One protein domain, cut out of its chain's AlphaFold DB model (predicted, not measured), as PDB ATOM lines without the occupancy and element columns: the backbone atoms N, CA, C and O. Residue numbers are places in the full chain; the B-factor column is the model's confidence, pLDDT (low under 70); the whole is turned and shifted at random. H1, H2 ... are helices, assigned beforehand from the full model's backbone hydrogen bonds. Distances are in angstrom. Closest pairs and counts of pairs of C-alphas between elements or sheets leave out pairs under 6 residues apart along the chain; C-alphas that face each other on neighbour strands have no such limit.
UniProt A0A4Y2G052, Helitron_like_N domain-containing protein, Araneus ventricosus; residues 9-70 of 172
ATOM      1  N   HIS A   9     -20.583 -40.481 -42.062       69.94
ATOM      2  CA  HIS A   9     -21.642 -41.344 -42.596       69.94
ATOM      3  C   HIS A   9     -22.973 -40.607 -42.775       69.94
ATOM      4  O   HIS A   9     -23.674 -40.840 -43.749       69.94
ATOM      5  N   ILE A  10     -23.274 -39.654 -41.892       71.25
ATOM      6  CA  ILE A  10     -24.491 -38.837 -41.930       71.25
ATOM      7  C   ILE A  10     -24.577 -37.999 -43.221       71.25
ATOM      8  O   ILE A  10     -25.620 -37.972 -43.869       71.25
ATOM      9  N   LEU A  11     -23.467 -37.388 -43.648       67.69
ATOM     10  CA  LEU A  11     -23.410 -36.560 -44.860       67.69
ATOM     11  C   LEU A  11     -23.432 -37.394 -46.153       67.69
ATOM     12  O   LEU A  11     -23.750 -36.872 -47.219       67.69
ATOM     13  N   LEU A  12     -23.130 -38.697 -46.085       68.88
ATOM     14  CA  LEU A  12     -23.194 -39.589 -47.250       68.88
ATOM     15  C   LEU A  12     -24.633 -39.854 -47.709       68.88
ATOM     16  O   LEU A  12     -24.850 -40.129 -48.887       68.88
ATOM     17  N   TYR A  13     -25.615 -39.732 -46.812       72.94
ATOM     18  CA  TYR A  13     -27.030 -39.953 -47.126       72.94
ATOM     19  C   TYR A  13     -27.704 -38.757 -47.829       72.94
ATOM     20  O   TYR A  13     -28.898 -38.830 -48.130       72.94
ATOM     21  N   ARG A  14     -26.953 -37.679 -48.132       75.31
ATOM     22  CA  ARG A  14     -27.354 -36.526 -48.963       75.31
ATOM     23  C   ARG A  14     -28.786 -36.062 -48.675       75.31
ATOM     24  O   ARG A  14     -29.072 -35.560 -47.594       75.31
ATOM     25  N   GLN A  15     -29.709 -36.230 -49.620       78.12
ATOM     26  CA  GLN A  15     -31.082 -35.732 -49.547       78.12
ATOM     27  C   GLN A  15     -31.878 -36.277 -48.349       78.12
ATOM     28  O   GLN A  15     -32.659 -35.534 -47.761       78.12
ATOM     29  N   LEU A  16     -31.645 -37.529 -47.938       82.62
ATOM     30  CA  LEU A  16     -32.323 -38.114 -46.773       82.62
ATOM     31  C   LEU A  16     -31.927 -37.405 -45.477       82.62
ATOM     32  O   LEU A  16     -32.768 -37.192 -44.607       82.62
ATOM     33  N   PHE A  17     -30.660 -37.004 -45.359       81.75
ATOM     34  CA  PHE A  17     -30.193 -36.241 -44.206       81.75
ATOM     35  C   PHE A  17     -30.827 -34.846 -44.164       81.75
ATOM     36  O   PHE A  17     -31.320 -34.432 -43.117       81.75
ATOM     37  N   HIS A  18     -30.897 -34.159 -45.308       80.75
ATOM     38  CA  HIS A  18     -31.571 -32.862 -45.407       80.75
ATOM     39  C   HIS A  18     -33.050 -32.959 -45.021       80.75
ATOM     40  O   HIS A  18     -33.534 -32.159 -44.224       80.75
ATOM     41  N   GLN A  19     -33.756 -33.975 -45.526       85.81
ATOM     42  CA  GLN A  19     -35.154 -34.209 -45.171       85.81
ATOM     43  C   GLN A  19     -35.320 -34.488 -43.674       85.81
ATOM     44  O   GLN A  19     -36.229 -33.944 -43.053       85.81
ATOM     45  N   TYR A  20     -34.430 -35.290 -43.085       87.88
ATOM     46  CA  TYR A  20     -34.443 -35.568 -41.653       87.88
ATOM     47  C   TYR A  20     -34.253 -34.299 -40.812       87.88
ATOM     48  O   TYR A  20     -35.006 -34.088 -39.864       87.88
ATOM     49  N   ILE A  21     -33.296 -33.430 -41.162       87.12
ATOM     50  CA  ILE A  21     -33.084 -32.161 -40.448       87.12
ATOM     51  C   ILE A  21     -34.342 -31.291 -40.504       87.12
ATOM     52  O   ILE A  21     -34.785 -30.791 -39.472       87.12
ATOM     53  N   VAL A  22     -34.922 -31.123 -41.696       88.00
ATOM     54  CA  VAL A  22     -36.115 -30.286 -41.893       88.00
ATOM     55  C   VAL A  22     -37.309 -30.843 -41.115       88.00
ATOM     56  O   VAL A  22     -38.003 -30.082 -40.443       88.00
ATOM     57  N   ASP A  23     -37.525 -32.159 -41.148       92.75
ATOM     58  CA  ASP A  23     -38.607 -32.822 -40.412       92.75
ATOM     59  C   ASP A  23     -38.430 -32.691 -38.890       92.75
ATOM     60  O   ASP A  23     -39.369 -32.356 -38.168       92.75
ATOM     61  N   MET A  24     -37.206 -32.881 -38.390       93.19
ATOM     62  CA  MET A  24     -36.905 -32.702 -36.969       93.19
ATOM     63  C   MET A  24     -37.087 -31.253 -36.519       93.19
ATOM     64  O   MET A  24     -37.667 -31.020 -35.459       93.19
ATOM     65  N   TYR A  25     -36.647 -30.280 -37.319       89.44
ATOM     66  CA  TYR A  25     -36.873 -28.864 -37.038       89.44
ATOM     67  C   TYR A  25     -38.370 -28.532 -36.996       89.44
ATOM     68  O   TYR A  25     -38.837 -27.920 -36.038       89.44
ATOM     69  N   ALA A  26     -39.147 -29.005 -37.977       90.38
ATOM     70  CA  ALA A  26     -40.592 -28.795 -38.025       90.38
ATOM     71  C   ALA A  26     -41.313 -29.392 -36.805       90.38
ATOM     72  O   ALA A  26     -42.242 -28.778 -36.277       90.38
ATOM     73  N   LYS A  27     -40.872 -30.559 -36.316       93.94
ATOM     74  CA  LYS A  27     -41.389 -31.161 -35.078       93.94
ATOM     75  C   LYS A  27     -41.096 -30.293 -33.858       93.94
ATOM     76  O   LYS A  27     -42.006 -30.026 -33.079       93.94
ATOM     77  N   ILE A  28     -39.857 -29.825 -33.711       91.06
ATOM     78  CA  ILE A  28     -39.455 -28.968 -32.586       91.06
ATOM     79  C   ILE A  28     -40.253 -27.660 -32.592       91.06
ATOM     80  O   ILE A  28     -40.806 -27.280 -31.561       91.06
ATOM     81  N   GLU A  29     -40.372 -27.003 -33.746       87.06
ATOM     82  CA  GLU A  29     -41.158 -25.771 -33.874       87.06
ATOM     83  C   GLU A  29     -42.645 -26.004 -33.595       87.06
ATOM     84  O   GLU A  29     -43.287 -25.197 -32.923       87.06
ATOM     85  N   SER A  30     -43.197 -27.137 -34.035       88.75
ATOM     86  CA  SER A  30     -44.588 -27.499 -33.742       88.75
ATOM     87  C   SER A  30     -44.835 -27.634 -32.237       88.75
ATOM     88  O   SER A  30     -45.808 -27.081 -31.723       88.75
ATOM     89  N   GLU A  31     -43.937 -28.311 -31.516       90.38
ATOM     90  CA  GLU A  31     -44.006 -28.436 -30.055       90.38
ATOM     91  C   GLU A  31     -43.827 -27.084 -29.353       90.38
ATOM     92  O   GLU A  31     -44.526 -26.776 -28.387       90.38
ATOM     93  N   HIS A  32     -42.939 -26.231 -29.860       87.31
ATOM     94  CA  HIS A  32     -42.723 -24.895 -29.314       87.31
ATOM     95  C   HIS A  32     -43.967 -24.001 -29.476       87.31
ATOM     96  O   HIS A  32     -44.420 -23.366 -28.518       87.31
ATOM     97  N   ILE A  33     -44.599 -24.015 -30.652       85.69
ATOM     98  CA  ILE A  33     -45.862 -23.307 -30.906       85.69
ATOM     99  C   ILE A  33     -46.985 -23.875 -30.031       85.69
ATOM    100  O   ILE A  33     -47.782 -23.115 -29.469       85.69
ATOM    101  N   LEU A  34     -47.050 -25.200 -29.871       88.38
ATOM    102  CA  LEU A  34     -48.019 -25.849 -28.992       88.38
ATOM    103  C   LEU A  34     -47.826 -25.406 -27.538       88.38
ATOM    104  O   LEU A  34     -48.799 -25.040 -26.871       88.38
ATOM    105  N   TYR A  35     -46.583 -25.360 -27.060       87.06
ATOM    106  CA  TYR A  35     -46.249 -24.868 -25.729       87.06
ATOM    107  C   TYR A  35     -46.732 -23.429 -25.524       87.06
ATOM    108  O   TYR A  35     -47.385 -23.138 -24.516       87.06
ATOM    109  N   ILE A  36     -46.472 -22.545 -26.492       84.31
ATOM    110  CA  ILE A  36     -46.921 -21.148 -26.464       84.31
ATOM    111  C   ILE A  36     -48.446 -21.088 -26.393       84.31
ATOM    112  O   ILE A  36     -48.984 -20.365 -25.554       84.31
ATOM    113  N   LYS A  37     -49.151 -21.877 -27.211       81.81
ATOM    114  CA  LYS A  37     -50.618 -21.947 -27.239       81.81
ATOM    115  C   LYS A  37     -51.215 -22.410 -25.907       81.81
ATOM    116  O   LYS A  37     -52.245 -21.880 -25.489       81.81
ATOM    117  N   LEU A  38     -50.585 -23.375 -25.239       85.69
ATOM    118  CA  LEU A  38     -51.063 -23.918 -23.966       85.69
ATOM    119  C   LEU A  38     -50.724 -23.020 -22.766       85.69
ATOM    120  O   LEU A  38     -51.504 -22.958 -21.818       85.69
ATOM    121  N   ASN A  39     -49.606 -22.289 -22.808       84.44
ATOM    122  CA  ASN A  39     -49.096 -21.507 -21.672       84.44
ATOM    123  C   ASN A  39     -49.308 -19.984 -21.802       84.44
ATOM    124  O   ASN A  39     -48.654 -19.216 -21.098       84.44
ATOM    125  N   GLN A  40     -50.245 -19.527 -22.644       76.94
ATOM    126  CA  GLN A  40     -50.526 -18.096 -22.880       76.94
ATOM    127  C   GLN A  40     -50.732 -17.276 -21.585       76.94
ATOM    128  O   GLN A  40     -50.257 -16.145 -21.495       76.94
ATOM    129  N   GLN A  41     -51.381 -17.848 -20.562       73.56
ATOM    130  CA  GLN A  41     -51.614 -17.174 -19.273       73.56
ATOM    131  C   GLN A  41     -50.310 -16.889 -18.512       73.56
ATOM    132  O   GLN A  41     -50.130 -15.806 -17.961       73.56
ATOM    133  N   LYS A  42     -49.353 -17.828 -18.530       78.06
ATOM    134  CA  LYS A  42     -48.033 -17.646 -17.898       78.06
ATOM    135  C   LYS A  42     -47.172 -16.634 -18.653       78.06
ATOM    136  O   LYS A  42     -46.359 -15.947 -18.049       78.06
ATOM    137  N   LEU A  43     -47.383 -16.526 -19.964       71.31
ATOM    138  CA  LEU A  43     -46.673 -15.611 -20.860       71.31
ATOM    139  C   LEU A  43     -47.226 -14.170 -20.821       71.31
ATOM    140  O   LEU A  43     -46.847 -13.357 -21.660       71.31
ATOM    141  N   ARG A  44     -48.122 -13.850 -19.868       65.69
ATOM    142  CA  ARG A  44     -48.797 -12.541 -19.726       65.69
ATOM    143  C   ARG A  44     -49.470 -12.056 -21.010       65.69
ATOM    144  O   ARG A  44     -49.565 -10.861 -21.268       65.69
ATOM    145  N   VAL A  45     -49.964 -12.986 -21.825       61.84
ATOM    146  CA  VAL A  45     -50.583 -12.644 -23.109       61.84
ATOM    147  C   VAL A  45     -51.833 -11.775 -22.930       61.84
ATOM    148  O   VAL A  45     -52.136 -10.953 -23.790       61.84
ATOM    149  N   GLU A  46     -52.524 -11.906 -21.799       58.50
ATOM    150  CA  GLU A  46     -53.735 -11.146 -21.487       58.50
ATOM    151  C   GLU A  46     -53.509  -9.629 -21.546       58.50
ATOM    152  O   GLU A  46     -54.304  -8.933 -22.169       58.50
ATOM    153  N   GLU A  47     -52.400  -9.104 -21.019       60.94
ATOM    154  CA  GLU A  47     -52.073  -7.667 -21.076       60.94
ATOM    155  C   GLU A  47     -51.965  -7.167 -22.528       60.94
ATOM    156  O   GLU A  47     -52.462  -6.096 -22.881       60.94
ATOM    157  N   TYR A  48     -51.438  -8.010 -23.420       60.09
ATOM    158  CA  TYR A  48     -51.355  -7.714 -24.845       60.09
ATOM    159  C   TYR A  48     -52.682  -7.854 -25.593       60.09
ATOM    160  O   TYR A  48     -52.884  -7.158 -26.588       60.09
ATOM    161  N   ILE A  49     -53.571  -8.757 -25.166       61.62
ATOM    162  CA  ILE A  49     -54.919  -8.874 -25.741       61.62
ATOM    163  C   ILE A  49     -55.701  -7.593 -25.455       61.62
ATOM    164  O   ILE A  49     -56.352  -7.093 -26.366       61.62
ATOM    165  N   HIS A  50     -55.592  -7.022 -24.251       59.59
ATOM    166  CA  HIS A  50     -56.242  -5.751 -23.914       59.59
ATOM    167  C   HIS A  50     -55.665  -4.581 -24.726       59.59
ATOM    168  O   HIS A  50     -56.425  -3.790 -25.282       59.59
ATOM    169  N   LEU A  51     -54.336  -4.519 -24.873       58.84
ATOM    170  CA  LEU A  51     -53.654  -3.527 -25.718       58.84
ATOM    171  C   LEU A  51     -54.082  -3.632 -27.190       58.84
ATOM    172  O   LEU A  51     -54.363  -2.623 -27.830       58.84
ATOM    173  N   ARG A  52     -54.188  -4.856 -27.728       60.88
ATOM    174  CA  ARG A  52     -54.665  -5.091 -29.097       60.88
ATOM    175  C   ARG A  52     -56.157  -4.795 -29.236       60.88
ATOM    176  O   ARG A  52     -56.541  -4.165 -30.211       60.88
ATOM    177  N   GLY A  53     -56.973  -5.207 -28.268       56.28
ATOM    178  CA  GLY A  53     -58.413  -4.954 -28.223       56.28
ATOM    179  C   GLY A  53     -58.738  -3.463 -28.243       56.28
ATOM    180  O   GLY A  53     -59.604  -3.054 -29.004       56.28
ATOM    181  N   ALA A  54     -57.963  -2.645 -27.521       57.44
ATOM    182  CA  ALA A  54     -58.075  -1.187 -27.559       57.44
ATOM    183  C   ALA A  54     -57.750  -0.574 -28.939       57.44
ATOM    184  O   ALA A  54     -58.254   0.497 -29.264       57.44
ATOM    185  N   ILE A  55     -56.928  -1.248 -29.755       58.28
ATOM    186  CA  ILE A  55     -56.578  -0.829 -31.123       58.28
ATOM    187  C   ILE A  55     -57.616  -1.338 -32.142       58.28
ATOM    188  O   ILE A  55     -57.895  -0.661 -33.127       58.28
ATOM    189  N   THR A  56     -58.222  -2.508 -31.913       59.81
ATOM    190  CA  THR A  56     -59.214  -3.150 -32.798       59.81
ATOM    191  C   THR A  56     -60.645  -3.062 -32.252       59.81
ATOM    192  O   THR A  56     -61.352  -4.066 -32.224       59.81
ATOM    193  N   ASN A  57     -61.089  -1.880 -31.822       56.38
ATOM    194  CA  ASN A  57     -62.439  -1.635 -31.280       56.38
ATOM    195  C   ASN A  57     -63.602  -1.789 -32.300       56.38
ATOM    196  O   ASN A  57     -64.704  -1.330 -32.025       56.38
ATOM    197  N   ASP A  58     -63.388  -2.433 -33.453       57.44
ATOM    198  CA  ASP A  58     -64.339  -2.453 -34.581       57.44
ATOM    199  C   ASP A  58     -64.700  -3.871 -35.080       57.44
ATOM    200  O   ASP A  58     -65.291  -4.032 -36.147       57.44
ATOM    201  N   VAL A  59     -64.343  -4.936 -34.342       57.19
ATOM    202  CA  VAL A  59     -64.617  -6.327 -34.760       57.19
ATOM    203  C   VAL A  59     -65.357  -7.105 -33.671       57.19
ATOM    204  O   VAL A  59     -64.895  -7.209 -32.536       57.19
ATOM    205  N   ASN A  60     -66.509  -7.678 -34.039       52.88
ATOM    206  CA  ASN A  60     -67.386  -8.457 -33.164       52.88
ATOM    207  C   ASN A  60     -66.639  -9.617 -32.482       52.88
ATOM    208  O   ASN A  60     -66.124 -10.524 -33.134       52.88
ATOM    209  N   ALA A  61     -66.629  -9.605 -31.148       55.47
ATOM    210  CA  ALA A  61     -65.917 -10.567 -30.303       55.47
ATOM    211  C   ALA A  61     -66.440 -12.017 -30.394       55.47
ATOM    212  O   ALA A  61     -65.776 -12.937 -29.920       55.47
ATOM    213  N   SER A  62     -67.613 -12.235 -30.995       55.28
ATOM    214  CA  SER A  62     -68.284 -13.536 -31.100       55.28
ATOM    215  C   SER A  62     -67.765 -14.441 -32.225       55.28
ATOM    216  O   SER A  62     -67.933 -15.653 -32.127       55.28
ATOM    217  N   ASP A  63     -67.091 -13.888 -33.242       54.34
ATOM    218  CA  ASP A  63     -66.575 -14.655 -34.396       54.34
ATOM    219  C   ASP A  63     -65.072 -14.952 -34.307       54.34
ATOM    220  O   ASP A  63     -64.484 -15.616 -35.166       54.34
ATOM    221  N   ILE A  64     -64.419 -14.465 -33.254       56.38
ATOM    222  CA  ILE A  64     -62.977 -14.582 -33.109       56.38
ATOM    223  C   ILE A  64     -62.678 -15.865 -32.334       56.38
ATOM    224  O   ILE A  64     -62.746 -15.915 -31.106       56.38
ATOM    225  N   GLY A  65     -62.323 -16.928 -33.064       56.66
ATOM    226  CA  GLY A  65     -61.700 -18.113 -32.468       56.66
ATOM    227  C   GLY A  65     -60.530 -17.719 -31.554       56.66
ATOM    228  O   GLY A  65     -59.933 -16.659 -31.723       56.66
ATOM    229  N   ARG A  66     -60.198 -18.558 -30.562       56.91
ATOM    230  CA  ARG A  66     -59.206 -18.245 -29.512       56.91
ATOM    231  C   ARG A  66     -57.930 -17.613 -30.097       56.91
ATOM    232  O   ARG A  66     -57.124 -18.313 -30.712       56.91
ATOM    233  N   ILE A  67     -57.745 -16.306 -29.883       63.03
ATOM    234  CA  ILE A  67     -56.572 -15.561 -30.356       63.03
ATOM    235  C   ILE A  67     -55.355 -16.076 -29.588       63.03
ATOM    236  O   ILE A  67     -55.242 -15.868 -28.382       63.03
ATOM    237  N   VAL A  68     -54.451 -16.761 -30.282       62.28
ATOM    238  CA  VAL A  68     -53.136 -17.114 -29.741       62.28
ATOM    239  C   VAL A  68     -52.165 -16.059 -30.224       62.28
ATOM    240  O   VAL A  68     -51.987 -15.864 -31.425       62.28
ATOM    241  N   ILE A  69     -51.549 -15.365 -29.282       68.75
ATOM    242  CA  ILE A  69     -50.541 -14.374 -29.596       68.75
ATOM    243  C   ILE A  69     -49.191 -15.085 -29.621       68.75
ATOM    244  O   ILE A  69     -48.724 -15.614 -28.609       68.75
ATOM    245  N   LEU A  70     -48.574 -15.105 -30.802       76.38
ATOM    246  CA  LEU A  70     -47.213 -15.599 -30.975       76.38
ATOM    247  C   LEU A  70     -46.213 -14.579 -30.429       76.38
ATOM    248  O   LEU A  70     -46.417 -13.368 -30.549       76.38
TER     249      LEU A  70
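This is residues 9 to 70 of the 172 residues of the protein "Helitron_like_N domain-containing protein" of Araneus ventricosus (UniProt A0A4Y2G052). A long single helix, H2, makes most of the length, with the one short turn of H1 at its first end and a loose hook at its other end. The hook is made of H3, set off from H2, and the unnamed residues 56 to 70, which fold back toward the region where H2 ends. The printed part has 62 residues with three named helices in the order H1, H2, H3 and no named strand; the class is all helix. It is extended, with a radius of gyration of the C-alphas of 18.9 A and spans of 57 by 23 by 17 A.

H1, residues 9 to 12, is close to but not clearly touching H2, residues 15 to 38; their closest C-alphas, those of Ile 10 and Phe 17, are 6.7 A apart. A tight link of 2 residues joins them. H3, residues 45 to 55, follows H2 after a short link of 6 residues, yet the two are apart. H1 and H3 are also apart. In H2 and H3 every O i to N i+4 pair is within hydrogen-bond range; H1 is too short for such a pair, and its one O i to N i+3 pair is within range.

H1 begins at C-alpha 9 (-21.642, -41.344, -42.596) and is 5.2 A long from first to last C-alpha. H2 runs 34.5 A, from Gln 15 to C-alpha 38 at (-51.063, -23.918, -23.966). H3 runs 15.5 A, from Val 45 to C-alpha 55 at (-56.578, -0.829, -31.123).

The C-alphas farthest apart, those of His 9 and Asp 58, are 58.3 A apart. Residues 19 to 32 of H2 stand free, as do residues 54 to 60. The printed part has no cut, and neither link between helices is long. Confidence is under 70 at residue 9, residues 11 to 12 and residues 44 to 69.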